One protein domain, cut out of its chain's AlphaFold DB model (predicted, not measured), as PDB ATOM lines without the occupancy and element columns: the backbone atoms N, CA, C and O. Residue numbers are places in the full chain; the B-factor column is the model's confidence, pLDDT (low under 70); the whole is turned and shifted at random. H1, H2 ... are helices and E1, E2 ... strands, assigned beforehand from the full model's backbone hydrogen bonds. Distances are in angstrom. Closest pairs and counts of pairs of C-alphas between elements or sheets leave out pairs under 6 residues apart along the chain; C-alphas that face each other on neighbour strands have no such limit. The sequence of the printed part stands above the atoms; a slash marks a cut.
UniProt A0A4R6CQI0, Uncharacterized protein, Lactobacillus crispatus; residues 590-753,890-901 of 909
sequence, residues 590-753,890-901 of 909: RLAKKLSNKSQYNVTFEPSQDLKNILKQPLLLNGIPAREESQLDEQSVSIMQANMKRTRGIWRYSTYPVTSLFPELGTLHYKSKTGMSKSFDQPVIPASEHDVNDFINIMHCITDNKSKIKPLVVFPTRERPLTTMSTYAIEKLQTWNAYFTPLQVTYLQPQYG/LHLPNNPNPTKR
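What this domain is: This is residues 590 to 753 and 890 to 901 of the 909 residues of an uncharacterized protein of Lactobacillus crispatus (UniProt A0A4R6CQI0). A curled sheet of five strands, like part of a barrel, makes one lobe, with H1 packed on E1 and E2 and H6 at E3 and E4; a second lobe of three helices, the longest helix H4 and the short H3 and H5, lies toward the other end of the longest axis, joined to the first through H2 and residues 654 to 665. The printed part has 176 residues with seven named helices and five named strands, in the order H1 E1 H2 H3 H4 H5 E2 E3 H6 E4 H7 E5. The mixed sheet runs E1 E2 E3 E4 E5, antiparallel from E1 to E3 and parallel from E3 to E5. The class is mixed, helices and strands, with under half of the residues in named elements; the whole is compact, with a radius of gyration of the C-alphas of 17.9 A, and spans 54 by 39 by 38 A.

Where its parts are: H1, residues 590 to 598, begins with C-alpha 590 at (-13.407, -18.812, -24.423) and is 12.3 A long. E1, residues 601 to 607, is 18.9 A long. H2 is residues 609 to 614 and H3 residues 618 to 621. H4, residues 634 to 646, is 18.6 A long and begins at (14.270, -1.361, -44.906); H5 is residues 649 to 653. E2, residues 666 to 672, is 19.8 A long, and E3, residues 679 to 686, is 22.6 A. H6, residues 692 to 703, is 16.3 A long. E4 is residues 712 to 714, H7 residues 728 to 733, and E5 residues 746 to 748, ending at (-20.002, -17.319, -33.653).

How they stand to each other: The sheet is strongly twisted. E1 and E2 are antiparallel at 162 degrees, with N 604 and O 669 3.0 A apart. The hairpin E2 and E3 has N 668 and O 682 at 2.8 A. E3 and E4 are parallel, with N 714 and O 685 at 2.9 A, and E4 and E5 are parallel, with N 748 and O 713 at 2.8 A. E3, H6, E4 and E4, H7, E5 are strand-helix-strand units, two parallel neighbour strands with a helix between, each with a right-handed crossover. H1 is on the sheet; the C-alphas of Ser 596 and Asn 602 in E1 are its closest to that strand, 4.6 A. H6 only grazes the sheet with residues 694 to 701, and H2 only grazes it with residues 609 to 612. H6, with residues 699 to 703, and H7 only just touch, with 3 pairs of C-alphas within 8 A, closest Ile 702 and Leu 733 at 7.6 A, the same way at a shallow tilt of 28 degrees. H4 and H5 touch, their closest C-alphas being Met 644 and Arg 652 at 4.3 A. H3 and H5 only just touch, with 3 pairs of C-alphas within 8 A, closest Leu 620 and Ile 650 at 7.5 A; H4 and H6 are apart. Every O i to N i+4 pair is within hydrogen-bond range in H1, H2 and H6, against 8 of 9 in H4, 1 of 2 in H7 and 0 of 1 in H5, where 2 of 2 O i to N i+3 pairs are; H3 is too short for an O i to N i+4 pair.

The domain as a whole: The two C-alphas farthest apart, of Ser 630 and Thr 674, are 57.1 A apart. Residues 754 to 889 are cut out, and C-alphas 753 and 890 are 15.5 A apart across the cut; residues 890 to 891 pair antiparallel with residues 747 to 748 of E5. The links H3 to H4, H5 to E2, E4 to H7 and H7 to E5 are long. The mean pLDDT of the printed part is 82.7, and it is under 70 at residues 618 to 619, 621 to 631, 675 to 677 and 705 to 709.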
ATOM      1  N   ARG A 590     -12.255 -18.667 -25.334       84.06
ATOM      2  CA  ARG A 590     -13.407 -18.812 -24.423       84.06
ATOM      3  C   ARG A 590     -14.359 -19.913 -24.895       84.06
ATOM      4  O   ARG A 590     -14.790 -20.725 -24.072       84.06
ATOM      5  N   LEU A 591     -14.657 -19.968 -26.194       90.56
ATOM      6  CA  LEU A 591     -15.515 -20.985 -26.793       90.56
ATOM      7  C   LEU A 591     -14.890 -22.375 -26.656       90.56
ATOM      8  O   LEU A 591     -15.568 -23.277 -26.173       90.56
ATOM      9  N   ALA A 592     -13.602 -22.537 -26.976       90.94
ATOM     10  CA  ALA A 592     -12.882 -23.800 -26.814       90.94
ATOM     11  C   ALA A 592     -13.016 -24.346 -25.382       90.94
ATOM     12  O   ALA A 592     -13.425 -25.489 -25.183       90.94
ATOM     13  N   LYS A 593     -12.783 -23.497 -24.368       87.00
ATOM     14  CA  LYS A 593     -12.963 -23.858 -22.950       87.00
ATOM     15  C   LYS A 593     -14.412 -24.251 -22.628       87.00
ATOM     16  O   LYS A 593     -14.624 -25.218 -21.899       87.00
ATOM     17  N   LYS A 594     -15.415 -23.542 -23.160       89.88
ATOM     18  CA  LYS A 594     -16.836 -23.884 -22.950       89.88
ATOM     19  C   LYS A 594     -17.229 -25.197 -23.624       89.88
ATOM     20  O   LYS A 594     -17.815 -26.036 -22.953       89.88
ATOM     21  N   LEU A 595     -16.865 -25.410 -24.889       91.12
ATOM     22  CA  LEU A 595     -17.121 -26.659 -25.615       91.12
ATOM     23  C   LEU A 595     -16.438 -27.850 -24.928       91.12
ATOM     24  O   LEU A 595     -17.082 -28.875 -24.714       91.12
ATOM     25  N   SER A 596     -15.190 -27.684 -24.478       90.25
ATOM     26  CA  SER A 596     -14.465 -28.699 -23.699       90.25
ATOM     27  C   SER A 596     -15.168 -29.056 -22.376       90.25
ATOM     28  O   SER A 596     -15.095 -30.191 -21.910       90.25
ATOM     29  N   ASN A 597     -15.933 -28.127 -21.791       88.88
ATOM     30  CA  ASN A 597     -16.693 -28.336 -20.552       88.88
ATOM     31  C   ASN A 597     -18.154 -28.793 -20.748       88.88
ATOM     32  O   ASN A 597     -18.785 -29.149 -19.754       88.88
ATOM     33  N   LYS A 598     -18.714 -28.708 -21.965       89.69
ATOM     34  CA  LYS A 598     -20.166 -28.849 -22.238       89.69
ATOM     35  C   LYS A 598     -20.538 -29.769 -23.403       89.69
ATOM     36  O   LYS A 598     -21.713 -29.871 -23.737       89.69
ATOM     37  N   SER A 599     -19.550 -30.348 -24.075       88.31
ATOM     38  CA  SER A 599     -19.759 -31.274 -25.186       88.31
ATOM     39  C   SER A 599     -18.985 -32.572 -24.975       88.31
ATOM     40  O   SER A 599     -18.020 -32.621 -24.208       88.31
ATOM     41  N   GLN A 600     -19.324 -33.593 -25.760       87.44
ATOM     42  CA  GLN A 600     -18.588 -34.861 -25.873       87.44
ATOM     43  C   GLN A 600     -17.100 -34.740 -26.293       87.44
ATOM     44  O   GLN A 600     -16.383 -35.741 -26.304       87.44
ATOM     45  N   TYR A 601     -16.604 -33.546 -26.641       88.38
ATOM     46  CA  TYR A 601     -15.226 -33.324 -27.086       88.38
ATOM     47  C   TYR A 601     -14.375 -32.629 -26.020       88.38
ATOM     48  O   TYR A 601     -14.819 -31.688 -25.368       88.38
ATOM     49  N   ASN A 602     -13.114 -33.042 -25.899       91.12
ATOM     50  CA  ASN A 602     -12.047 -32.206 -25.361       91.12
ATOM     51  C   ASN A 602     -11.581 -31.277 -26.486       91.12
ATOM     52  O   ASN A 602     -11.195 -31.762 -27.552       91.12
ATOM     53  N   VAL A 603     -11.638 -29.963 -26.261       92.25
ATOM     54  CA  VAL A 603     -11.380 -28.950 -27.299       92.25
ATOM     55  C   VAL A 603     -10.212 -28.050 -26.905       92.25
ATOM     56  O   VAL A 603     -10.199 -27.489 -25.808       92.25
ATOM     57  N   THR A 604      -9.249 -27.889 -27.811       91.94
ATOM     58  CA  THR A 604      -8.083 -27.002 -27.655       91.94
ATOM     59  C   THR A 604      -7.911 -26.121 -28.886       91.94
ATOM     60  O   THR A 604      -8.073 -26.604 -30.001       91.94
ATOM     61  N   PHE A 605      -7.558 -24.848 -28.694       93.56
ATOM     62  CA  PHE A 605      -7.266 -23.917 -29.786       93.56
ATOM     63  C   PHE A 605      -5.756 -23.755 -29.982       93.56
ATOM     64  O   PHE A 605      -5.058 -23.423 -29.022       93.56
ATOM     65  N   GLU A 606      -5.272 -23.938 -31.210       93.31
ATOM     66  CA  GLU A 606      -3.906 -23.611 -31.620       93.31
ATOM     67  C   GLU A 606      -3.901 -22.358 -32.520       93.31
ATOM     68  O   GLU A 606      -4.475 -22.398 -33.608       93.31
ATOM     69  N   PRO A 607      -3.248 -21.248 -32.116       92.75
ATOM     70  CA  PRO A 607      -3.114 -20.050 -32.950       92.75
ATOM     71  C   PRO A 607      -2.261 -20.278 -34.210       92.75
ATOM     72  O   PRO A 607      -1.204 -20.916 -34.140       92.75
ATOM     73  N   SER A 608      -2.657 -19.679 -35.336       92.56
ATOM     74  CA  SER A 608      -1.882 -19.690 -36.586       92.56
ATOM     75  C   SER A 608      -0.557 -18.926 -36.450       92.56
ATOM     76  O   SER A 608      -0.379 -18.108 -35.543       92.56
ATOM     77  N   GLN A 609       0.398 -19.170 -37.357       91.31
ATOM     78  CA  GLN A 609       1.660 -18.418 -37.354       91.31
ATOM     79  C   GLN A 609       1.453 -16.939 -37.702       91.31
ATOM     80  O   GLN A 609       2.090 -16.083 -37.090       91.31
ATOM     81  N   ASP A 610       0.528 -16.641 -38.620       90.75
ATOM     82  CA  ASP A 610       0.142 -15.268 -38.944       90.75
ATOM     83  C   ASP A 610      -0.405 -14.574 -37.676       90.75
ATOM     84  O   ASP A 610       0.117 -13.530 -37.280       90.75
ATOM     85  N   LEU A 611      -1.335 -15.200 -36.932       89.38
ATOM     86  CA  LEU A 611      -1.841 -14.649 -35.664       89.38
ATOM     87  C   LEU A 611      -0.735 -14.470 -34.608       89.38
ATOM     88  O   LEU A 611      -0.643 -13.411 -33.988       89.38
ATOM     89  N   LYS A 612       0.156 -15.455 -34.438       86.06
ATOM     90  CA  LYS A 612       1.328 -15.344 -33.542       86.06
ATOM     91  C   LYS A 612       2.255 -14.181 -33.924       86.06
ATOM     92  O   LYS A 612       2.946 -13.658 -33.054       86.06
ATOM     93  N   ASN A 613       2.294 -13.783 -35.196       86.50
ATOM     94  CA  ASN A 613       3.100 -12.663 -35.674       86.50
ATOM     95  C   ASN A 613       2.412 -11.309 -35.439       86.50
ATOM     96  O   ASN A 613       3.041 -10.422 -34.865       86.50
ATOM     97  N   ILE A 614       1.129 -11.146 -35.788       82.31
ATOM     98  CA  ILE A 614       0.436  -9.854 -35.599       82.31
ATOM     99  C   ILE A 614       0.224  -9.504 -34.120       82.31
ATOM    100  O   ILE A 614       0.273  -8.334 -33.751       82.31
ATOM    101  N   LEU A 615       0.083 -10.504 -33.238       79.75
ATOM    102  CA  LEU A 615       0.016 -10.293 -31.784       79.75
ATOM    103  C   LEU A 615       1.307  -9.688 -31.196       79.75
ATOM    104  O   LEU A 615       1.277  -9.157 -30.087       79.75
ATOM    105  N   LYS A 616       2.427  -9.701 -31.936       78.38
ATOM    106  CA  LYS A 616       3.671  -8.990 -31.578       78.38
ATOM    107  C   LYS A 616       3.649  -7.505 -31.977       78.38
ATOM    108  O   LYS A 616       4.586  -6.782 -31.655       78.38
ATOM    109  N   GLN A 617       2.605  -7.040 -32.667       73.94
ATOM    110  CA  GLN A 617       2.452  -5.670 -33.167       73.94
ATOM    111  C   GLN A 617       1.229  -4.965 -32.529       73.94
ATOM    112  O   GLN A 617       0.275  -4.619 -33.228       73.94
ATOM    113  N   PRO A 618       1.222  -4.709 -31.204       67.31
ATOM    114  CA  PRO A 618       0.040  -4.197 -30.498       67.31
ATOM    115  C   PRO A 618      -0.429  -2.810 -30.970       67.31
ATOM    116  O   PRO A 618      -1.622  -2.532 -30.935       67.31
ATOM    117  N   LEU A 619       0.475  -1.951 -31.466       69.12
ATOM    118  CA  LEU A 619       0.087  -0.657 -32.048       69.12
ATOM    119  C   LEU A 619      -0.836  -0.845 -33.258       69.12
ATOM    120  O   LEU A 619      -1.896  -0.224 -33.319       69.12
ATOM    121  N   LEU A 620      -0.467  -1.764 -34.157       72.44
ATOM    122  CA  LEU A 620      -1.229  -2.074 -35.361       72.44
ATOM    123  C   LEU A 620      -2.622  -2.621 -35.018       72.44
ATOM    124  O   LEU A 620      -3.608  -2.220 -35.634       72.44
ATOM    125  N   LEU A 621      -2.717  -3.484 -34.000       69.69
ATOM    126  CA  LEU A 621      -3.994  -4.007 -33.496       69.69
ATOM    127  C   LEU A 621      -4.909  -2.910 -32.933       69.69
ATOM    128  O   LEU A 621      -6.124  -3.013 -33.075       69.69
ATOM    129  N   ASN A 622      -4.348  -1.831 -32.384       58.34
ATOM    130  CA  ASN A 622      -5.115  -0.712 -31.830       58.34
ATOM    131  C   ASN A 622      -5.406   0.401 -32.865       58.34
ATOM    132  O   ASN A 622      -5.820   1.503 -32.496       58.34
ATOM    133  N   GLY A 623      -5.184   0.141 -34.161       59.25
ATOM    134  CA  GLY A 623      -5.391   1.105 -35.253       59.25
ATOM    135  C   GLY A 623      -4.348   2.231 -35.308       59.25
ATOM    136  O   GLY A 623      -4.472   3.153 -36.115       59.25
ATOM    137  N   ILE A 624      -3.313   2.160 -34.467       56.84
ATOM    138  CA  ILE A 624      -2.205   3.115 -34.398       56.84
ATOM    139  C   ILE A 624      -1.131   2.663 -35.405       56.84
ATOM    140  O   ILE A 624      -0.872   1.461 -35.513       56.84
ATOM    141  N   PRO A 625      -0.481   3.573 -36.158       52.72
ATOM    142  CA  PRO A 625       0.601   3.191 -37.062       52.72
ATOM    143  C   PRO A 625       1.672   2.357 -36.347       52.72
ATOM    144  O   PRO A 625       2.085   2.669 -35.226       52.72
ATOM    145  N   ALA A 626       2.154   1.312 -37.023       50.22
ATOM    146  CA  ALA A 626       3.303   0.516 -36.603       50.22
ATOM    147  C   ALA A 626       4.602   1.314 -36.818       50.22
ATOM    148  O   ALA A 626       5.458   0.923 -37.605       50.22
ATOM    149  N   ARG A 627       4.715   2.445 -36.106       53.00
ATOM    150  CA  ARG A 627       5.623   3.569 -36.387       53.00
ATOM    151  C   ARG A 627       5.351   4.229 -37.748       53.00
ATOM    152  O   ARG A 627       4.531   3.762 -38.535       53.00
ATOM    153  N   GLU A 628       5.993   5.364 -38.000       54.78
ATOM    154  CA  GLU A 628       6.084   5.904 -39.362       54.78
ATOM    155  C   GLU A 628       7.014   5.017 -40.208       54.78
ATOM    156  O   GLU A 628       7.936   4.409 -39.661       54.78
ATOM    157  N   GLU A 629       6.835   4.967 -41.535       54.25
ATOM    158  CA  GLU A 629       7.750   4.223 -42.427       54.25
ATOM    159  C   GLU A 629       9.212   4.692 -42.279       54.25
ATOM    160  O   GLU A 629      10.129   3.887 -42.385       54.25
ATOM    161  N   SER A 630       9.418   5.965 -41.922       52.69
ATOM    162  CA  SER A 630      10.709   6.589 -41.577       52.69
ATOM    163  C   SER A 630      11.411   5.995 -40.341       52.69
ATOM    164  O   SER A 630      12.582   6.283 -40.104       52.69
ATOM    165  N   GLN A 631      10.703   5.200 -39.532       61.44
ATOM    166  CA  GLN A 631      11.162   4.601 -38.271       61.44
ATOM    167  C   GLN A 631      11.146   3.058 -38.302       61.44
ATOM    168  O   GLN A 631      11.368   2.405 -37.270       61.44
ATOM    169  N   LEU A 632      10.835   2.483 -39.465       72.44
ATOM    170  CA  LEU A 632      10.974   1.066 -39.772       72.44
ATOM    171  C   LEU A 632      12.296   0.842 -40.513       72.44
ATOM    172  O   LEU A 632      12.752   1.695 -41.271       72.44
ATOM    173  N   ASP A 633      12.913  -0.313 -40.299       82.69
ATOM    174  CA  ASP A 633      14.051  -0.750 -41.102       82.69
ATOM    175  C   ASP A 633      13.611  -1.134 -42.532       82.69
ATOM    176  O   ASP A 633      12.452  -1.486 -42.780       82.69
ATOM    177  N   GLU A 634      14.546  -1.093 -43.485       85.06
ATOM    178  CA  GLU A 634      14.270  -1.361 -44.906       85.06
ATOM    179  C   GLU A 634      13.655  -2.751 -45.150       85.06
ATOM    180  O   GLU A 634      12.814  -2.916 -46.039       85.06
ATOM    181  N   GLN A 635      14.026  -3.753 -44.344       88.19
ATOM    182  CA  GLN A 635      13.494  -5.109 -44.454       88.19
ATOM    183  C   GLN A 635      12.023  -5.155 -44.013       88.19
ATOM    184  O   GLN A 635      11.191  -5.708 -44.736       88.19
ATOM    185  N   SER A 636      11.678  -4.525 -42.888       85.38
ATOM    186  CA  SER A 636      10.301  -4.362 -42.409       85.38
ATOM    187  C   SER A 636       9.420  -3.626 -43.425       85.38
ATOM    188  O   SER A 636       8.296  -4.066 -43.687       85.38
ATOM    189  N   VAL A 637       9.929  -2.554 -44.048       84.62
ATOM    190  CA  VAL A 637       9.216  -1.823 -45.115       84.62
ATOM    191  C   VAL A 637       8.999  -2.714 -46.342       84.62
ATOM    192  O   VAL A 637       7.882  -2.791 -46.856       84.62
ATOM    193  N   SER A 638      10.025  -3.448 -46.785       88.94
ATOM    194  CA  SER A 638       9.927  -4.375 -47.924       88.94
ATOM    195  C   SER A 638       8.900  -5.493 -47.685       88.94
ATOM    196  O   SER A 638       8.061  -5.773 -48.548       88.94
ATOM    197  N   ILE A 639       8.896  -6.086 -46.484       90.75
ATOM    198  CA  ILE A 639       7.918  -7.106 -46.080       90.75
ATOM    199  C   ILE A 639       6.500  -6.525 -46.073       90.75
ATOM    200  O   ILE A 639       5.589  -7.138 -46.633       90.75
ATOM    201  N   MET A 640       6.309  -5.329 -45.510       88.00
ATOM    202  CA  MET A 640       5.009  -4.659 -45.495       88.00
ATOM    203  C   MET A 640       4.500  -4.383 -46.922       88.00
ATOM    204  O   MET A 640       3.367  -4.727 -47.256       88.00
ATOM    205  N   GLN A 641       5.346  -3.855 -47.812       87.88
ATOM    206  CA  GLN A 641       4.993  -3.621 -49.219       87.88
ATOM    207  C   GLN A 641       4.656  -4.920 -49.978       87.88
ATOM    208  O   GLN A 641       3.789  -4.918 -50.860       87.88
ATOM    209  N   ALA A 642       5.299  -6.042 -49.638       90.75
ATOM    210  CA  ALA A 642       4.945  -7.356 -50.172       90.75
ATOM    211  C   ALA A 642       3.589  -7.851 -49.632       90.75
ATOM    212  O   ALA A 642       2.761  -8.331 -50.413       90.75
ATOM    213  N   ASN A 643       3.327  -7.684 -48.333       91.31
ATOM    214  CA  ASN A 643       2.053  -8.032 -47.695       91.31
ATOM    215  C   ASN A 643       0.884  -7.222 -48.283       91.31
ATOM    216  O   ASN A 643      -0.144  -7.804 -48.635       91.31
ATOM    217  N   MET A 644       1.053  -5.914 -48.512       88.19
ATOM    218  CA  MET A 644       0.048  -5.044 -49.147       88.19
ATOM    219  C   MET A 644      -0.474  -5.571 -50.496       88.19
ATOM    220  O   MET A 644      -1.630  -5.304 -50.845       88.19
ATOM    221  N   LYS A 645       0.345  -6.328 -51.239       88.06
ATOM    222  CA  LYS A 645       0.008  -6.941 -52.539       88.06
ATOM    223  C   LYS A 645      -0.518  -8.381 -52.437       88.06
ATOM    224  O   LYS A 645      -0.995  -8.907 -53.436       88.06
ATOM    225  N   ARG A 646      -0.397  -9.035 -51.276       88.25
ATOM    226  CA  ARG A 646      -0.665 -10.479 -51.094       88.25
ATOM    227  C   ARG A 646      -1.812 -10.806 -50.143       88.25
ATOM    228  O   ARG A 646      -2.417 -11.857 -50.298       88.25
ATOM    229  N   THR A 647      -2.094  -9.946 -49.168       90.69
ATOM    230  CA  THR A 647      -3.095 -10.189 -48.116       90.69
ATOM    231  C   THR A 647      -4.017  -8.980 -47.924       90.69
ATOM    232  O   THR A 647      -3.887  -7.984 -48.634       90.69
ATOM    233  N   ARG A 648      -4.988  -9.068 -47.008       88.94
ATOM    234  CA  ARG A 648      -6.108  -8.117 -46.853       88.94
ATOM    235  C   ARG A 648      -6.211  -7.531 -45.445       88.94
ATOM    236  O   ARG A 648      -5.667  -8.071 -44.487       88.94
ATOM    237  N   GLY A 649      -6.946  -6.424 -45.322       87.00
ATOM    238  CA  GLY A 649      -7.239  -5.784 -44.035       87.00
ATOM    239  C   GLY A 649      -5.979  -5.409 -43.250       87.00
ATOM    240  O   GLY A 649      -4.979  -4.980 -43.825       87.00
ATOM    241  N   ILE A 650      -6.017  -5.601 -41.931       84.56
ATOM    242  CA  ILE A 650      -4.910  -5.266 -41.022       84.56
ATOM    243  C   ILE A 650      -3.597  -6.007 -41.351       84.56
ATOM    244  O   ILE A 650      -2.512  -5.456 -41.178       84.56
ATOM    245  N   TRP A 651      -3.678  -7.218 -41.907       88.94
ATOM    246  CA  TRP A 651      -2.519  -8.047 -42.249       88.94
ATOM    247  C   TRP A 651      -1.601  -7.405 -43.301       88.94
ATOM    248  O   TRP A 651      -0.404  -7.687 -43.327       88.94
ATOM    249  N   ARG A 652      -2.130  -6.485 -44.126       88.44
ATOM    250  CA  ARG A 652      -1.364  -5.710 -45.123       88.44
ATOM    251  C   ARG A 652      -0.238  -4.882 -44.503       88.44
ATOM    252  O   ARG A 652       0.756  -4.623 -45.169       88.44
ATOM    253  N   TYR A 653      -0.408  -4.483 -43.247       86.00
ATOM    254  CA  TYR A 653       0.495  -3.606 -42.500       86.00
ATOM    255  C   TYR A 653       1.444  -4.384 -41.570       86.00
ATOM    256  O   TYR A 653       2.195  -3.787 -40.799       86.00
ATOM    257  N   SER A 654       1.409  -5.721 -41.613       86.81
ATOM    258  CA  SER A 654       2.340  -6.560 -40.860       86.81
ATOM    259  C   SER A 654       3.772  -6.367 -41.370       86.81
ATOM    260  O   SER A 654       4.008  -6.405 -42.578       86.81
ATOM    261  N   THR A 655       4.734  -6.229 -40.452       88.62
ATOM    262  CA  THR A 655       6.177  -6.247 -40.762       88.62
ATOM    263  C   THR A 655       6.752  -7.667 -40.729       88.62
ATOM    264  O   THR A 655       7.923  -7.876 -41.026       88.62
ATOM    265  N   TYR A 656       5.920  -8.665 -40.415       90.00
ATOM    266  CA  TYR A 656       6.206 -10.087 -40.602       90.00
ATOM    267  C   TYR A 656       5.552 -10.598 -41.896       90.00
ATOM    268  O   TYR A 656       4.431 -10.177 -42.198       90.00
ATOM    269  N   PRO A 657       6.179 -11.524 -42.645       90.50
ATOM    270  CA  PRO A 657       5.565 -12.116 -43.832       90.50
ATOM    271  C   PRO A 657       4.243 -12.808 -43.482       90.50
ATOM    272  O   PRO A 657       4.194 -13.581 -42.524       90.50
ATOM    273  N   VAL A 658       3.196 -12.536 -44.262       89.69
ATOM    274  CA  VAL A 658       1.882 -13.179 -44.123       89.69
ATOM    275  C   VAL A 658       1.724 -14.263 -45.185       89.69
ATOM    276  O   VAL A 658       2.041 -14.046 -46.357       89.69
ATOM    277  N   THR A 659       1.254 -15.441 -44.775       82.88
ATOM    278  CA  THR A 659       1.267 -16.637 -45.638       82.88
ATOM    279  C   THR A 659       0.043 -16.789 -46.545       82.88
ATOM    280  O   THR A 659       0.149 -17.410 -47.603       82.88
ATOM    281  N   SER A 660      -1.101 -16.207 -46.167       85.44
ATOM    282  CA  SER A 660      -2.385 -16.374 -46.860       85.44
ATOM    283  C   SER A 660      -2.991 -15.049 -47.344       85.44
ATOM    284  O   SER A 660      -2.865 -14.003 -46.700       85.44
ATOM    285  N   LEU A 661      -3.736 -15.117 -48.454       87.44
ATOM    286  CA  LEU A 661      -4.641 -14.048 -48.900       87.44
ATOM    287  C   LEU A 661      -5.751 -13.783 -47.870       87.44
ATOM    288  O   LEU A 661      -6.167 -12.638 -47.685       87.44
ATOM    289  N   PHE A 662      -6.185 -14.843 -47.185       87.31
ATOM    290  CA  PHE A 662      -7.154 -14.820 -46.096       87.31
ATOM    291  C   PHE A 662      -6.547 -15.520 -44.865       87.31
ATOM    292  O   PHE A 662      -6.611 -16.749 -44.766       87.31
ATOM    293  N   PRO A 663      -5.876 -14.788 -43.958       88.88
ATOM    294  CA  PRO A 663      -5.267 -15.386 -42.773       88.88
ATOM    295  C   PRO A 663      -6.312 -15.908 -41.779       88.88
ATOM    296  O   PRO A 663      -7.229 -15.192 -41.376       88.88
ATOM    297  N   GLU A 664      -6.152 -17.162 -41.359       90.75
ATOM    298  CA  GLU A 664      -6.954 -17.778 -40.299       90.75
ATOM    299  C   GLU A 664      -6.422 -17.389 -38.911       90.75
ATOM    300  O   GLU A 664      -5.221 -17.169 -38.727       90.75
ATOM    301  N   LEU A 665      -7.290 -17.381 -37.893       91.75
ATOM    302  CA  LEU A 665      -6.855 -17.220 -36.501       91.75
ATOM    303  C   LEU A 665      -6.074 -18.448 -36.013       91.75
ATOM    304  O   LEU A 665      -5.195 -18.326 -35.161       91.75
ATOM    305  N   GLY A 666      -6.393 -19.636 -36.529       92.88
ATOM    306  CA  GLY A 666      -5.822 -20.904 -36.086       92.88
ATOM    307  C   GLY A 666      -6.822 -22.051 -36.184       92.88
ATOM    308  O   GLY A 666      -7.817 -21.951 -36.899       92.88
ATOM    309  N   THR A 667      -6.587 -23.112 -35.417       93.69
ATOM    310  CA  THR A 667      -7.336 -24.372 -35.510       93.69
ATOM    311  C   THR A 667      -7.905 -24.784 -34.155       93.69
ATOM    312  O   THR A 667      -7.227 -24.732 -33.129       93.69
ATOM    313  N   LEU A 668      -9.163 -25.224 -34.133       93.56
ATOM    314  CA  LEU A 668      -9.771 -25.916 -32.997       93.56
ATOM    315  C   LEU A 668      -9.634 -27.427 -33.183       93.56
ATOM    316  O   LEU A 668     -10.253 -28.013 -34.070       93.56
ATOM    317  N   HIS A 669      -8.862 -28.057 -32.305       93.12
ATOM    318  CA  HIS A 669      -8.689 -29.503 -32.258       93.12
ATOM    319  C   HIS A 669      -9.721 -30.111 -31.313       93.12
ATOM    320  O   HIS A 669      -9.721 -29.831 -30.111       93.12
ATOM    321  N   TYR A 670     -10.581 -30.968 -31.851       91.19
ATOM    322  CA  TYR A 670     -11.584 -31.729 -31.119       91.19
ATOM    323  C   TYR A 670     -11.108 -33.171 -30.977       91.19
ATOM    324  O   TYR A 670     -10.882 -33.851 -31.978       91.19
ATOM    325  N   LYS A 671     -10.997 -33.668 -29.744       89.69
ATOM    326  CA  LYS A 671     -10.705 -35.079 -29.439       89.69
ATOM    327  C   LYS A 671     -11.875 -35.662 -28.654       89.69
ATOM    328  O   LYS A 671     -12.295 -35.063 -27.667       89.69
ATOM    329  N   SER A 672     -12.430 -36.797 -29.082       86.44
ATOM    330  CA  SER A 672     -13.567 -37.405 -28.375       86.44
ATOM    331  C   SER A 672     -13.205 -37.791 -26.935       86.44
ATOM    332  O   SER A 672     -12.163 -38.401 -26.695       86.44
ATOM    333  N   LYS A 673     -14.083 -37.475 -25.975       85.38
ATOM    334  CA  LYS A 673     -13.956 -37.913 -24.574       85.38
ATOM    335  C   LYS A 673     -14.249 -39.402 -24.394       85.38
ATOM    336  O   LYS A 673     -13.742 -40.008 -23.458       85.38
ATOM    337  N   THR A 674     -15.047 -39.998 -25.282       74.81
ATOM    338  CA  THR A 674     -15.548 -41.380 -25.161       74.81
ATOM    339  C   THR A 674     -14.595 -42.437 -25.732       74.81
ATOM    340  O   THR A 674     -14.988 -43.580 -25.946       74.81
ATOM    341  N   GLY A 675     -13.335 -42.078 -26.007       57.81
ATOM    342  CA  GLY A 675     -12.303 -43.009 -26.485       57.81
ATOM    343  C   GLY A 675     -12.397 -43.391 -27.968       57.81
ATOM    344  O   GLY A 675     -11.532 -44.106 -28.468       57.81
ATOM    345  N   MET A 676     -13.395 -42.893 -28.707       58.62
ATOM    346  CA  MET A 676     -13.438 -43.045 -30.164       58.62
ATOM    347  C   MET A 676     -12.269 -42.298 -30.822       58.62
ATOM    348  O   MET A 676     -12.086 -41.104 -30.593       58.62
ATOM    349  N   SER A 677     -11.547 -42.964 -31.725       57.91
ATOM    350  CA  SER A 677     -10.360 -42.461 -32.444       57.91
ATOM    351  C   SER A 677     -10.618 -41.327 -33.457       57.91
ATOM    352  O   SER A 677      -9.787 -41.066 -34.323       57.91
ATOM    353  N   LYS A 678     -11.763 -40.638 -33.374       70.31
ATOM    354  CA  LYS A 678     -12.100 -39.510 -34.250       70.31
ATOM    355  C   LYS A 678     -11.630 -38.196 -33.629       70.31
ATOM    356  O   LYS A 678     -12.228 -37.713 -32.664       70.31
ATOM    357  N   SER A 679     -10.585 -37.622 -34.216       82.38
ATOM    358  CA  SER A 679     -10.220 -36.215 -34.056       82.38
ATOM    359  C   SER A 679     -10.760 -35.378 -35.216       82.38
ATOM    360  O   SER A 679     -10.895 -35.873 -36.334       82.38
ATOM    361  N   PHE A 680     -11.060 -34.108 -34.952       86.50
ATOM    362  CA  PHE A 680     -11.474 -33.139 -35.965       86.50
ATOM    363  C   PHE A 680     -10.704 -31.836 -35.765       86.50
ATOM    364  O   PHE A 680     -10.664 -31.326 -34.648       86.50
ATOM    365  N   ASP A 681     -10.142 -31.295 -36.842       88.75
ATOM    366  CA  ASP A 681      -9.335 -30.075 -36.827       88.75
ATOM    367  C   ASP A 681     -10.078 -28.982 -37.600       88.75
ATOM    368  O   ASP A 681     -10.092 -28.970 -38.830       88.75
ATOM    369  N   GLN A 682     -10.776 -28.111 -36.877       90.12
ATOM    370  CA  GLN A 682     -11.646 -27.090 -37.454       90.12
ATOM    371  C   GLN A 682     -10.885 -25.767 -37.639       90.12
ATOM    372  O   GLN A 682     -10.477 -25.184 -36.631       90.12
ATOM    373  N   PRO A 683     -10.726 -25.255 -38.873       92.06
ATOM    374  CA  PRO A 683     -10.130 -23.939 -39.091       92.06
ATOM    375  C   PRO A 683     -11.031 -22.834 -38.526       92.06
ATOM    376  O   PRO A 683     -12.265 -22.937 -38.562       92.06
ATOM    377  N   VAL A 684     -10.413 -21.777 -37.998       94.44
ATOM    378  CA  VAL A 684     -11.095 -20.624 -37.399       94.44
ATOM    379  C   VAL A 684     -10.848 -19.379 -38.244       94.44
ATOM    380  O   VAL A 684      -9.748 -18.825 -38.270       94.44
ATOM    381  N   ILE A 685     -11.903 -18.922 -38.913       92.75
ATOM    382  CA  ILE A 685     -11.883 -17.775 -39.820       92.75
ATOM    383  C   ILE A 685     -12.333 -16.520 -39.051       92.75
ATOM    384  O   ILE A 685     -13.457 -16.514 -38.538       92.75
ATOM    385  N   PRO A 686     -11.517 -15.451 -38.978       92.94
ATOM    386  CA  PRO A 686     -11.997 -14.142 -38.549       92.94
ATOM    387  C   PRO A 686     -12.860 -13.539 -39.663       92.94
ATOM    388  O   PRO A 686     -12.495 -13.625 -40.834       92.94
ATOM    389  N   ALA A 687     -13.997 -12.936 -39.319       92.00
ATOM    390  CA  ALA A 687     -14.886 -12.315 -40.300       92.00
ATOM    391  C   ALA A 687     -15.555 -11.041 -39.769       92.00
ATOM    392  O   ALA A 687     -15.781 -10.899 -38.569       92.00
ATOM    393  N   SER A 688     -15.919 -10.144 -40.681       89.50
ATOM    394  CA  SER A 688     -16.778  -8.976 -40.464       89.50
ATOM    395  C   SER A 688     -18.172  -9.268 -41.020       89.50
ATOM    396  O   SER A 688     -18.300  -9.924 -42.052       89.50
ATOM    397  N   GLU A 689     -19.236  -8.778 -40.385       86.75
ATOM    398  CA  GLU A 689     -20.601  -9.221 -40.700       86.75
ATOM    399  C   GLU A 689     -21.032  -8.954 -42.153       86.75
ATOM    400  O   GLU A 689     -21.684  -9.804 -42.771       86.75
ATOM    401  N   HIS A 690     -20.597  -7.819 -42.707       88.06
ATOM    402  CA  HIS A 690     -21.002  -7.324 -44.024       88.06
ATOM    403  C   HIS A 690     -19.910  -7.421 -45.111       88.06
ATOM    404  O   HIS A 690     -20.209  -7.111 -46.262       88.06
ATOM    405  N   ASP A 691     -18.670  -7.836 -44.796       91.50
ATOM    406  CA  ASP A 691     -17.527  -7.831 -45.740       91.50
ATOM    407  C   ASP A 691     -17.544  -9.002 -46.729       91.50
ATOM    408  O   ASP A 691     -17.239 -10.149 -46.392       91.50
ATOM    409  N   VAL A 692     -17.861  -8.697 -47.988       92.62
ATOM    410  CA  VAL A 692     -17.989  -9.652 -49.097       92.62
ATOM    411  C   VAL A 692     -16.730 -10.513 -49.285       92.62
ATOM    412  O   VAL A 692     -16.847 -11.665 -49.708       92.62
ATOM    413  N   ASN A 693     -15.541 -10.010 -48.936       91.12
ATOM    414  CA  ASN A 693     -14.297 -10.780 -49.011       91.12
ATOM    415  C   ASN A 693     -14.277 -11.944 -48.010       91.12
ATOM    416  O   ASN A 693     -13.882 -13.055 -48.368       91.12
ATOM    417  N   ASP A 694     -14.766 -11.719 -46.790       90.12
ATOM    418  CA  ASP A 694     -14.846 -12.756 -45.757       90.12
ATOM    419  C   ASP A 694     -15.866 -13.829 -46.168       90.12
ATOM    420  O   ASP A 694     -15.619 -15.025 -46.012       90.12
ATOM    421  N   PHE A 695     -16.972 -13.434 -46.809       89.88
ATOM    422  CA  PHE A 695     -17.921 -14.383 -47.402       89.88
ATOM    423  C   PHE A 695     -17.314 -15.203 -48.550       89.88
ATOM    424  O   PHE A 695     -17.591 -16.399 -48.651       89.88
ATOM    425  N   ILE A 696     -16.466 -14.607 -49.395       89.44
ATOM    426  CA  ILE A 696     -15.724 -15.347 -50.424       89.44
ATOM    427  C   ILE A 696     -14.805 -16.395 -49.780       89.44
ATOM    428  O   ILE A 696     -14.833 -17.553 -50.201       89.44
ATOM    429  N   ASN A 697     -14.075 -16.039 -48.720       88.12
ATOM    430  CA  ASN A 697     -13.239 -16.986 -47.980       88.12
ATOM    431  C   ASN A 697     -14.054 -18.147 -47.372       88.12
ATOM    432  O   ASN A 697     -13.714 -19.319 -47.549       88.12
ATOM    433  N   ILE A 698     -15.183 -17.832 -46.723       88.06
ATOM    434  CA  ILE A 698     -16.119 -18.830 -46.180       88.06
ATOM    435  C   ILE A 698     -16.596 -19.777 -47.288       88.06
ATOM    436  O   ILE A 698     -16.592 -20.992 -47.096       88.06
ATOM    437  N   MET A 699     -16.968 -19.247 -48.458       85.94
ATOM    438  CA  MET A 699     -17.390 -20.062 -49.598       85.94
ATOM    439  C   MET A 699     -16.274 -20.987 -50.093       85.94
ATOM    440  O   MET A 699     -16.545 -22.176 -50.239       85.94
ATOM    441  N   HIS A 700     -15.039 -20.501 -50.264       84.06
ATOM    442  CA  HIS A 700     -13.891 -21.342 -50.638       84.06
ATOM    443  C   HIS A 700     -13.692 -22.505 -49.654       84.06
ATOM    444  O   HIS A 700     -13.675 -23.668 -50.062       84.06
ATOM    445  N   CYS A 701     -13.682 -22.218 -48.350       82.25
ATOM    446  CA  CYS A 701     -13.557 -23.235 -47.302       82.25
ATOM    447  C   CYS A 701     -14.725 -24.246 -47.280       82.25
ATOM    448  O   CYS A 701     -14.578 -25.371 -46.796       82.25
ATOM    449  N   ILE A 702     -15.903 -23.874 -47.793       81.81
ATOM    450  CA  ILE A 702     -17.048 -24.782 -47.937       81.81
ATOM    451  C   ILE A 702     -16.930 -25.637 -49.203       81.81
ATOM    452  O   ILE A 702     -17.270 -26.824 -49.138       81.81
ATOM    453  N   THR A 703     -16.504 -25.055 -50.329       78.56
ATOM    454  CA  THR A 703     -16.542 -25.684 -51.661       78.56
ATOM    455  C   THR A 703     -15.311 -26.507 -52.016       78.56
ATOM    456  O   THR A 703     -15.433 -27.386 -52.870       78.56
ATOM    457  N   ASP A 704     -14.161 -26.275 -51.377       72.50
ATOM    458  CA  ASP A 704     -12.916 -27.012 -51.635       72.50
ATOM    459  C   ASP A 704     -13.001 -28.443 -51.077       72.50
ATOM    460  O   ASP A 704     -12.568 -28.794 -49.978       72.50
ATOM    461  N   ASN A 705     -13.663 -29.291 -51.860       51.19
ATOM    462  CA  ASN A 705     -14.217 -30.548 -51.393       51.19
ATOM    463  C   ASN A 705     -13.254 -31.720 -51.638       51.19
ATOM    464  O   ASN A 705     -13.296 -32.348 -52.695       51.19
ATOM    465  N   LYS A 706     -12.396 -32.014 -50.649       47.34
ATOM    466  CA  LYS A 706     -11.676 -33.294 -50.454       47.34
ATOM    467  C   LYS A 706     -11.151 -33.384 -49.006       47.34
ATOM    468  O   LYS A 706     -10.090 -32.859 -48.689       47.34
ATOM    469  N   SER A 707     -11.876 -34.099 -48.139       48.53
ATOM    470  CA  SER A 707     -11.492 -34.546 -46.772       48.53
ATOM    471  C   SER A 707     -11.468 -33.566 -45.575       48.53
ATOM    472  O   SER A 707     -11.299 -34.049 -44.457       48.53
ATOM    473  N   LYS A 708     -11.673 -32.247 -45.726       54.97
ATOM    474  CA  LYS A 708     -11.515 -31.289 -44.601       54.97
ATOM    475  C   LYS A 708     -12.801 -30.900 -43.846       54.97
ATOM    476  O   LYS A 708     -13.899 -30.862 -44.401       54.97
ATOM    477  N   ILE A 709     -12.607 -30.605 -42.558       68.12
ATOM    478  CA  ILE A 709     -13.586 -30.127 -41.571       68.12
ATOM    479  C   ILE A 709     -14.101 -28.724 -41.963       68.12
ATOM    480  O   ILE A 709     -13.367 -27.940 -42.561       68.12
ATOM    481  N   LYS A 710     -15.363 -28.397 -41.644       85.19
ATOM    482  CA  LYS A 710     -15.996 -27.109 -41.995       85.19
ATOM    483  C   LYS A 710     -15.644 -26.006 -40.985       85.19
ATOM    484  O   LYS A 710     -15.660 -26.296 -39.793       85.19
ATOM    485  N   PRO A 711     -15.382 -24.757 -41.414       90.38
ATOM    486  CA  PRO A 711     -14.852 -23.710 -40.539       90.38
ATOM    487  C   PRO A 711     -15.800 -23.273 -39.415       90.38
ATOM    488  O   PRO A 711     -17.026 -23.251 -39.574       90.38
ATOM    489  N   LEU A 712     -15.196 -22.830 -38.311       94.00
ATOM    490  CA  LEU A 712     -15.820 -21.897 -37.377       94.00
ATOM    491  C   LEU A 712     -15.544 -20.476 -37.882       94.00
ATOM    492  O   LEU A 712     -14.390 -20.093 -38.058       94.00
ATOM    493  N   VAL A 713     -16.592 -19.690 -38.093       95.12
ATOM    494  CA  VAL A 713     -16.495 -18.283 -38.501       95.12
ATOM    495  C   VAL A 713     -16.758 -17.413 -37.282       95.12
ATOM    496  O   VAL A 713     -17.802 -17.561 -36.650       95.12
ATOM    497  N   VAL A 714     -15.830 -16.523 -36.936       95.56
ATOM    498  CA  VAL A 714     -15.903 -15.710 -35.716       95.56
ATOM    499  C   VAL A 714     -16.059 -14.239 -36.074       95.56
ATOM    500  O   VAL A 714     -15.150 -13.618 -36.623       95.56
ATOM    501  N   PHE A 715     -17.221 -13.688 -35.735       93.38
ATOM    502  CA  PHE A 715     -17.530 -12.268 -35.871       93.38
ATOM    503  C   PHE A 715     -17.121 -11.493 -34.605       93.38
ATOM    504  O   PHE A 715     -16.893 -12.116 -33.563       93.38
ATOM    505  N   PRO A 716     -16.999 -10.156 -34.672       87.62
ATOM    506  CA  PRO A 716     -16.657  -9.333 -33.517       87.62
ATOM    507  C   PRO A 716     -17.735  -9.386 -32.434       87.62
ATOM    508  O   PRO A 716     -18.910  -9.617 -32.726       87.62
ATOM    509  N   THR A 717     -17.364  -9.114 -31.185       84.19
ATOM    510  CA  THR A 717     -18.343  -8.940 -30.106       84.19
ATOM    511  C   THR A 717     -19.080  -7.617 -30.278       84.19
ATOM    512  O   THR A 717     -18.463  -6.552 -30.325       84.19
ATOM    513  N   ARG A 718     -20.412  -7.677 -30.381       78.69
ATOM    514  CA  ARG A 718     -21.261  -6.506 -30.637       78.69
ATOM    515  C   ARG A 718     -22.189  -6.176 -29.473       78.69
ATOM    516  O   ARG A 718     -22.695  -7.054 -28.786       78.69
ATOM    517  N   GLU A 719     -22.512  -4.894 -29.346       71.00
ATOM    518  CA  GLU A 719     -23.605  -4.394 -28.498       71.00
ATOM    519  C   GLU A 719     -24.981  -4.954 -28.935       71.00
ATOM    520  O   GLU A 719     -25.899  -5.121 -28.140       71.00
ATOM    521  N   ARG A 720     -25.143  -5.227 -30.237       70.25
ATOM    522  CA  ARG A 720     -26.395  -5.684 -30.858       70.25
ATOM    523  C   ARG A 720     -26.119  -6.664 -32.002       70.25
ATOM    524  O   ARG A 720     -25.068  -6.550 -32.632       70.25
ATOM    525  N   PRO A 721     -27.056  -7.563 -32.350       71.12
ATOM    526  CA  PRO A 721     -26.946  -8.360 -33.569       71.12
ATOM    527  C   PRO A 721     -26.817  -7.462 -34.812       71.12
ATOM    528  O   PRO A 721     -27.600  -6.526 -34.977       71.12
ATOM    529  N   LEU A 722     -25.863  -7.773 -35.693       76.00
ATOM    530  CA  LEU A 722     -25.730  -7.191 -37.036       76.00
ATOM    531  C   LEU A 722     -25.992  -8.260 -38.112       76.00
ATOM    532  O   LEU A 722     -25.876  -9.467 -37.849       76.00
ATOM    533  N   THR A 723     -26.348  -7.830 -39.325       76.00
ATOM    534  CA  THR A 723     -26.627  -8.719 -40.461       76.00
ATOM    535  C   THR A 723     -25.372  -9.436 -40.953       76.00
ATOM    536  O   THR A 723     -24.640  -8.941 -41.799       76.00
ATOM    537  N   THR A 724     -25.157 -10.679 -40.527       81.81
ATOM    538  CA  THR A 724     -24.134 -11.532 -41.152       81.81
ATOM    539  C   THR A 724     -24.614 -12.119 -42.471       81.81
ATOM    540  O   THR A 724     -25.717 -12.678 -42.567       81.81
ATOM    541  N   MET A 725     -23.756 -12.065 -43.487       83.19
ATOM    542  CA  MET A 725     -24.052 -12.625 -44.802       83.19
ATOM    543  C   MET A 725     -24.261 -14.145 -44.775       83.19
ATOM    544  O   MET A 725     -23.452 -14.917 -44.258       83.19
ATOM    545  N   SER A 726     -25.350 -14.579 -45.405       80.50
ATOM    546  CA  SER A 726     -25.670 -15.981 -45.660       80.50
ATOM    547  C   SER A 726     -26.516 -16.061 -46.928       80.50
ATOM    548  O   SER A 726     -27.458 -15.286 -47.096       80.50
ATOM    549  N   THR A 727     -26.208 -16.997 -47.826       80.38
ATOM    550  CA  THR A 727     -26.930 -17.175 -49.098       80.38
ATOM    551  C   THR A 727     -27.738 -18.468 -49.113       80.38
ATOM    552  O   THR A 727     -27.457 -19.413 -48.377       80.38
ATOM    553  N   TYR A 728     -28.700 -18.545 -50.035       77.50
ATOM    554  CA  TYR A 728     -29.407 -19.788 -50.363       77.50
ATOM    555  C   TYR A 728     -28.492 -20.878 -50.956       77.50
ATOM    556  O   TYR A 728     -28.921 -22.020 -51.104       77.50
ATOM    557  N   ALA A 729     -27.252 -20.539 -51.339       73.38
ATOM    558  CA  ALA A 729     -26.254 -21.522 -51.745       73.38
ATOM    559  C   ALA A 729     -25.672 -22.248 -50.523       73.38
ATOM    560  O   ALA A 729     -25.679 -23.474 -50.513       73.38
ATOM    561  N   ILE A 730     -25.261 -21.524 -49.469       78.81
ATOM    562  CA  ILE A 730     -24.751 -22.143 -48.229       78.81
ATOM    563  C   ILE A 730     -25.793 -23.092 -47.628       78.81
ATOM    564  O   ILE A 730     -25.456 -24.229 -47.306       78.81
ATOM    565  N   GLU A 731     -27.064 -22.673 -47.578       78.00
ATOM    566  CA  GLU A 731     -28.202 -23.497 -47.136       78.00
ATOM    567  C   GLU A 731     -28.268 -24.872 -47.831       78.00
ATOM    568  O   GLU A 731     -28.652 -25.852 -47.197       78.00
ATOM    569  N   LYS A 732     -27.851 -24.963 -49.103       79.81
ATOM    570  CA  LYS A 732     -27.896 -26.184 -49.927       79.81
ATOM    571  C   LYS A 732     -26.579 -26.967 -49.987       79.81
ATOM    572  O   LYS A 732     -26.579 -28.080 -50.502       79.81
ATOM    573  N   LEU A 733     -25.465 -26.402 -49.516       76.44
ATOM    574  CA  LEU A 733     -24.124 -26.987 -49.679       76.44
ATOM    575  C   LEU A 733     -23.768 -28.061 -48.637       76.44
ATOM    576  O   LEU A 733     -22.773 -28.763 -48.813       76.44
ATOM    577  N   GLN A 734     -24.545 -28.200 -47.561       78.12
ATOM    578  CA  GLN A 734     -24.329 -29.217 -46.527       78.12
ATOM    579  C   GLN A 734     -25.637 -29.615 -45.836       78.12
ATOM    580  O   GLN A 734     -26.630 -28.891 -45.886       78.12
ATOM    581  N   THR A 735     -25.632 -30.765 -45.165       79.56
ATOM    582  CA  THR A 735     -26.718 -31.186 -44.275       79.56
ATOM    583  C   THR A 735     -26.570 -30.515 -42.910       79.56
ATOM    584  O   THR A 735     -25.503 -30.539 -42.303       79.56
ATOM    585  N   TRP A 736     -27.654 -29.916 -42.417       86.12
ATOM    586  CA  TRP A 736     -27.665 -29.175 -41.154       86.12
ATOM    587  C   TRP A 736     -28.116 -30.054 -39.992       86.12
ATOM    588  O   TRP A 736     -29.150 -30.718 -40.081       86.12
ATOM    589  N   ASN A 737     -27.374 -30.027 -38.886       84.88
ATOM    590  CA  ASN A 737     -27.723 -30.739 -37.665       84.88
ATOM    591  C   ASN A 737     -28.142 -29.754 -36.563       84.88
ATOM    592  O   ASN A 737     -27.428 -28.802 -36.261       84.88
ATOM    593  N   ALA A 738     -29.279 -30.024 -35.916       85.88
ATOM    594  CA  ALA A 738     -29.740 -29.271 -34.749       85.88
ATOM    595  C   ALA A 738     -28.817 -29.413 -33.523       85.88
ATOM    596  O   ALA A 738     -28.919 -28.613 -32.599       85.88
ATOM    597  N   TYR A 739     -27.918 -30.402 -33.508       88.06
ATOM    598  CA  TYR A 739     -26.860 -30.552 -32.508       88.06
ATOM    599  C   TYR A 739     -25.528 -30.017 -33.031       88.06
ATOM    600  O   TYR A 739     -25.223 -30.124 -34.221       88.06
ATOM    601  N   PHE A 740     -24.712 -29.475 -32.131       87.56
ATOM    602  CA  PHE A 740     -23.378 -28.994 -32.463       87.56
ATOM    603  C   PHE A 740     -22.453 -30.141 -32.897       87.56
ATOM    604  O   PHE A 740     -22.357 -31.177 -32.239       87.56
ATOM    605  N   THR A 741     -21.736 -29.929 -33.998       85.31
ATOM    606  CA  THR A 741     -20.694 -30.821 -34.510       85.31
ATOM    607  C   THR A 741     -19.622 -29.982 -35.208       85.31
ATOM    608  O   THR A 741     -19.983 -29.045 -35.921       85.31
ATOM    609  N   PRO A 742     -18.320 -30.303 -35.075       83.62
ATOM    610  CA  PRO A 742     -17.268 -29.611 -35.823       83.62
ATOM    611  C   PRO A 742     -17.374 -29.824 -37.346       83.62
ATOM    612  O   PRO A 742     -16.725 -29.128 -38.115       83.62
ATOM    613  N   LEU A 743     -18.197 -30.774 -37.808       82.81
ATOM    614  CA  LEU A 743     -18.358 -31.104 -39.228       82.81
ATOM    615  C   LEU A 743     -19.292 -30.167 -40.016       82.81
ATOM    616  O   LEU A 743     -19.439 -30.369 -41.219       82.81
ATOM    617  N   GLN A 744     -19.908 -29.164 -39.383       85.31
ATOM    618  CA  GLN A 744     -20.771 -28.182 -40.055       85.31
ATOM    619  C   GLN A 744     -20.260 -26.756 -39.849       85.31
ATOM    620  O   GLN A 744     -19.735 -26.421 -38.784       85.31
ATOM    621  N   VAL A 745     -20.443 -25.900 -40.861       89.44
ATOM    622  CA  VAL A 745     -20.095 -24.475 -40.742       89.44
ATOM    623  C   VAL A 745     -20.897 -23.867 -39.602       89.44
ATOM    624  O   VAL A 745     -22.122 -23.985 -39.574       89.44
ATOM    625  N   THR A 746     -20.212 -23.198 -38.682       91.56
ATOM    626  CA  THR A 746     -20.849 -22.529 -37.545       91.56
ATOM    627  C   THR A 746     -20.374 -21.084 -37.485       91.56
ATOM    628  O   THR A 746     -19.180 -20.817 -37.597       91.56
ATOM    629  N   TYR A 747     -21.306 -20.150 -37.328       93.81
ATOM    630  CA  TYR A 747     -21.028 -18.744 -37.054       93.81
ATOM    631  C   TYR A 747     -21.050 -18.528 -35.539       93.81
ATOM    632  O   TYR A 747     -22.009 -18.920 -34.876       93.81
ATOM    633  N   LEU A 748     -20.021 -17.883 -34.998       94.31
ATOM    634  CA  LEU A 748     -20.002 -17.319 -33.653       94.31
ATOM    635  C   LEU A 748     -20.227 -15.808 -33.779       94.31
ATOM    636  O   LEU A 748     -19.372 -15.109 -34.318       94.31
ATOM    637  N   GLN A 749     -21.369 -15.316 -33.296       90.50
ATOM    638  CA  GLN A 749     -21.715 -13.887 -33.245       90.50
ATOM    639  C   GLN A 749     -21.830 -13.434 -31.781       90.50
ATOM    640  O   GLN A 749     -22.940 -13.384 -31.239       90.50
ATOM    641  N   PRO A 750     -20.696 -13.185 -31.103       86.50
ATOM    642  CA  PRO A 750     -20.689 -12.849 -29.689       86.50
ATOM    643  C   PRO A 750     -21.353 -11.489 -29.451       86.50
ATOM    644  O   PRO A 750     -21.286 -10.583 -30.280       86.50
ATOM    645  N   GLN A 751     -22.014 -11.350 -28.305       81.69
ATOM    646  CA  GLN A 751     -22.701 -10.121 -27.917       81.69
ATOM    647  C   GLN A 751     -22.370  -9.755 -26.475       81.69
ATOM    648  O   GLN A 751     -22.180 -10.645 -25.637       81.69
ATOM    649  N   TYR A 752     -22.329  -8.456 -26.191       77.94
ATOM    650  CA  TYR A 752     -22.207  -7.961 -24.828       77.94
ATOM    651  C   TYR A 752     -23.547  -8.080 -24.089       77.94
ATOM    652  O   TYR A 752     -24.608  -7.718 -24.599       77.94
ATOM    653  N   GLY A 753     -23.494  -8.610 -22.869       76.62
ATOM    654  CA  GLY A 753     -24.571  -8.461 -21.895       76.62
ATOM    655  C   GLY A 753     -24.419  -7.133 -21.162       76.62
ATOM    656  O   GLY A 753     -23.338  -6.542 -21.153       76.62
ATOM    657  N   LEU A 890     -23.837 -19.138 -30.968       92.25
ATOM    658  CA  LEU A 890     -23.587 -20.048 -32.081       92.25
ATOM    659  C   LEU A 890     -24.819 -20.107 -32.988       92.25
ATOM    660  O   LEU A 890     -25.932 -20.368 -32.531       92.25
ATOM    661  N   HIS A 891     -24.610 -19.933 -34.289       90.69
ATOM    662  CA  HIS A 891     -25.661 -19.981 -35.299       90.69
ATOM    663  C   HIS A 891     -25.183 -20.760 -36.523       90.69
ATOM    664  O   HIS A 891     -24.037 -20.630 -36.951       90.69
ATOM    665  N   LEU A 892     -26.062 -21.546 -37.133       90.75
ATOM    666  CA  LEU A 892     -25.779 -22.165 -38.427       90.75
ATOM    667  C   LEU A 892     -26.147 -21.179 -39.550       90.75
ATOM    668  O   LEU A 892     -27.243 -20.614 -39.511       90.75
ATOM    669  N   PRO A 893     -25.315 -20.972 -40.588       89.00
ATOM    670  CA  PRO A 893     -25.680 -20.173 -41.762       89.00
ATOM    671  C   PRO A 893     -26.617 -20.948 -42.710       89.00
ATOM    672  O   PRO A 893     -26.442 -20.985 -43.926       89.00
ATOM    673  N   ASN A 894     -27.637 -21.591 -42.137       85.94
ATOM    674  CA  ASN A 894     -28.637 -22.396 -42.832       85.94
ATOM    675  C   ASN A 894     -29.818 -21.563 -43.355       85.94
ATOM    676  O   ASN A 894     -30.730 -22.110 -43.967       85.94
ATOM    677  N   ASN A 895     -29.849 -20.255 -43.080       85.50
ATOM    678  CA  ASN A 895     -30.860 -19.353 -43.616       85.50
ATOM    679  C   ASN A 895     -30.312 -17.926 -43.757       85.50
ATOM    680  O   ASN A 895     -29.647 -17.449 -42.834       85.50
ATOM    681  N   PRO A 896     -30.632 -17.191 -44.840       76.94
ATOM    682  CA  PRO A 896     -30.313 -15.769 -44.940       76.94
ATOM    683  C   PRO A 896     -30.818 -14.954 -43.743       76.94
ATOM    684  O   PRO A 896     -30.053 -14.163 -43.197       76.94
ATOM    685  N   ASN A 897     -32.056 -15.190 -43.286       78.25
ATOM    686  CA  ASN A 897     -32.644 -14.478 -42.148       78.25
ATOM    687  C   ASN A 897     -32.107 -15.017 -40.800       78.25
ATOM    688  O   ASN A 897     -32.388 -16.178 -40.490       78.25
ATOM    689  N   PRO A 898     -31.424 -14.201 -39.968       75.38
ATOM    690  CA  PRO A 898     -30.875 -14.621 -38.680       75.38
ATOM    691  C   PRO A 898     -31.901 -15.245 -37.732       75.38
ATOM    692  O   PRO A 898     -31.611 -16.283 -37.144       75.38
ATOM    693  N   THR A 899     -33.128 -14.711 -37.648       75.31
ATOM    694  CA  THR A 899     -34.174 -15.245 -36.745       75.31
ATOM    695  C   THR A 899     -34.685 -16.634 -37.145       75.31
ATOM    696  O   THR A 899     -35.392 -17.284 -36.382       75.31
ATOM    697  N   LYS A 900     -34.315 -17.121 -38.340       80.31
ATOM    698  CA  LYS A 900     -34.632 -18.468 -38.843       80.31
ATOM    699  C   LYS A 900     -33.434 -19.419 -38.834       80.31
ATOM    700  O   LYS A 900     -33.551 -20.545 -39.323       80.31
ATOM    701  N   ARG A 901     -32.279 -18.977 -38.331       85.62
ATOM    702  CA  ARG A 901     -31.090 -19.821 -38.212       85.62
ATOM    703  C   ARG A 901     -31.215 -20.751 -37.020       85.62
ATOM    704  O   ARG A 901     -31.786 -20.408 -35.989       85.62
TER     705      ARG A 901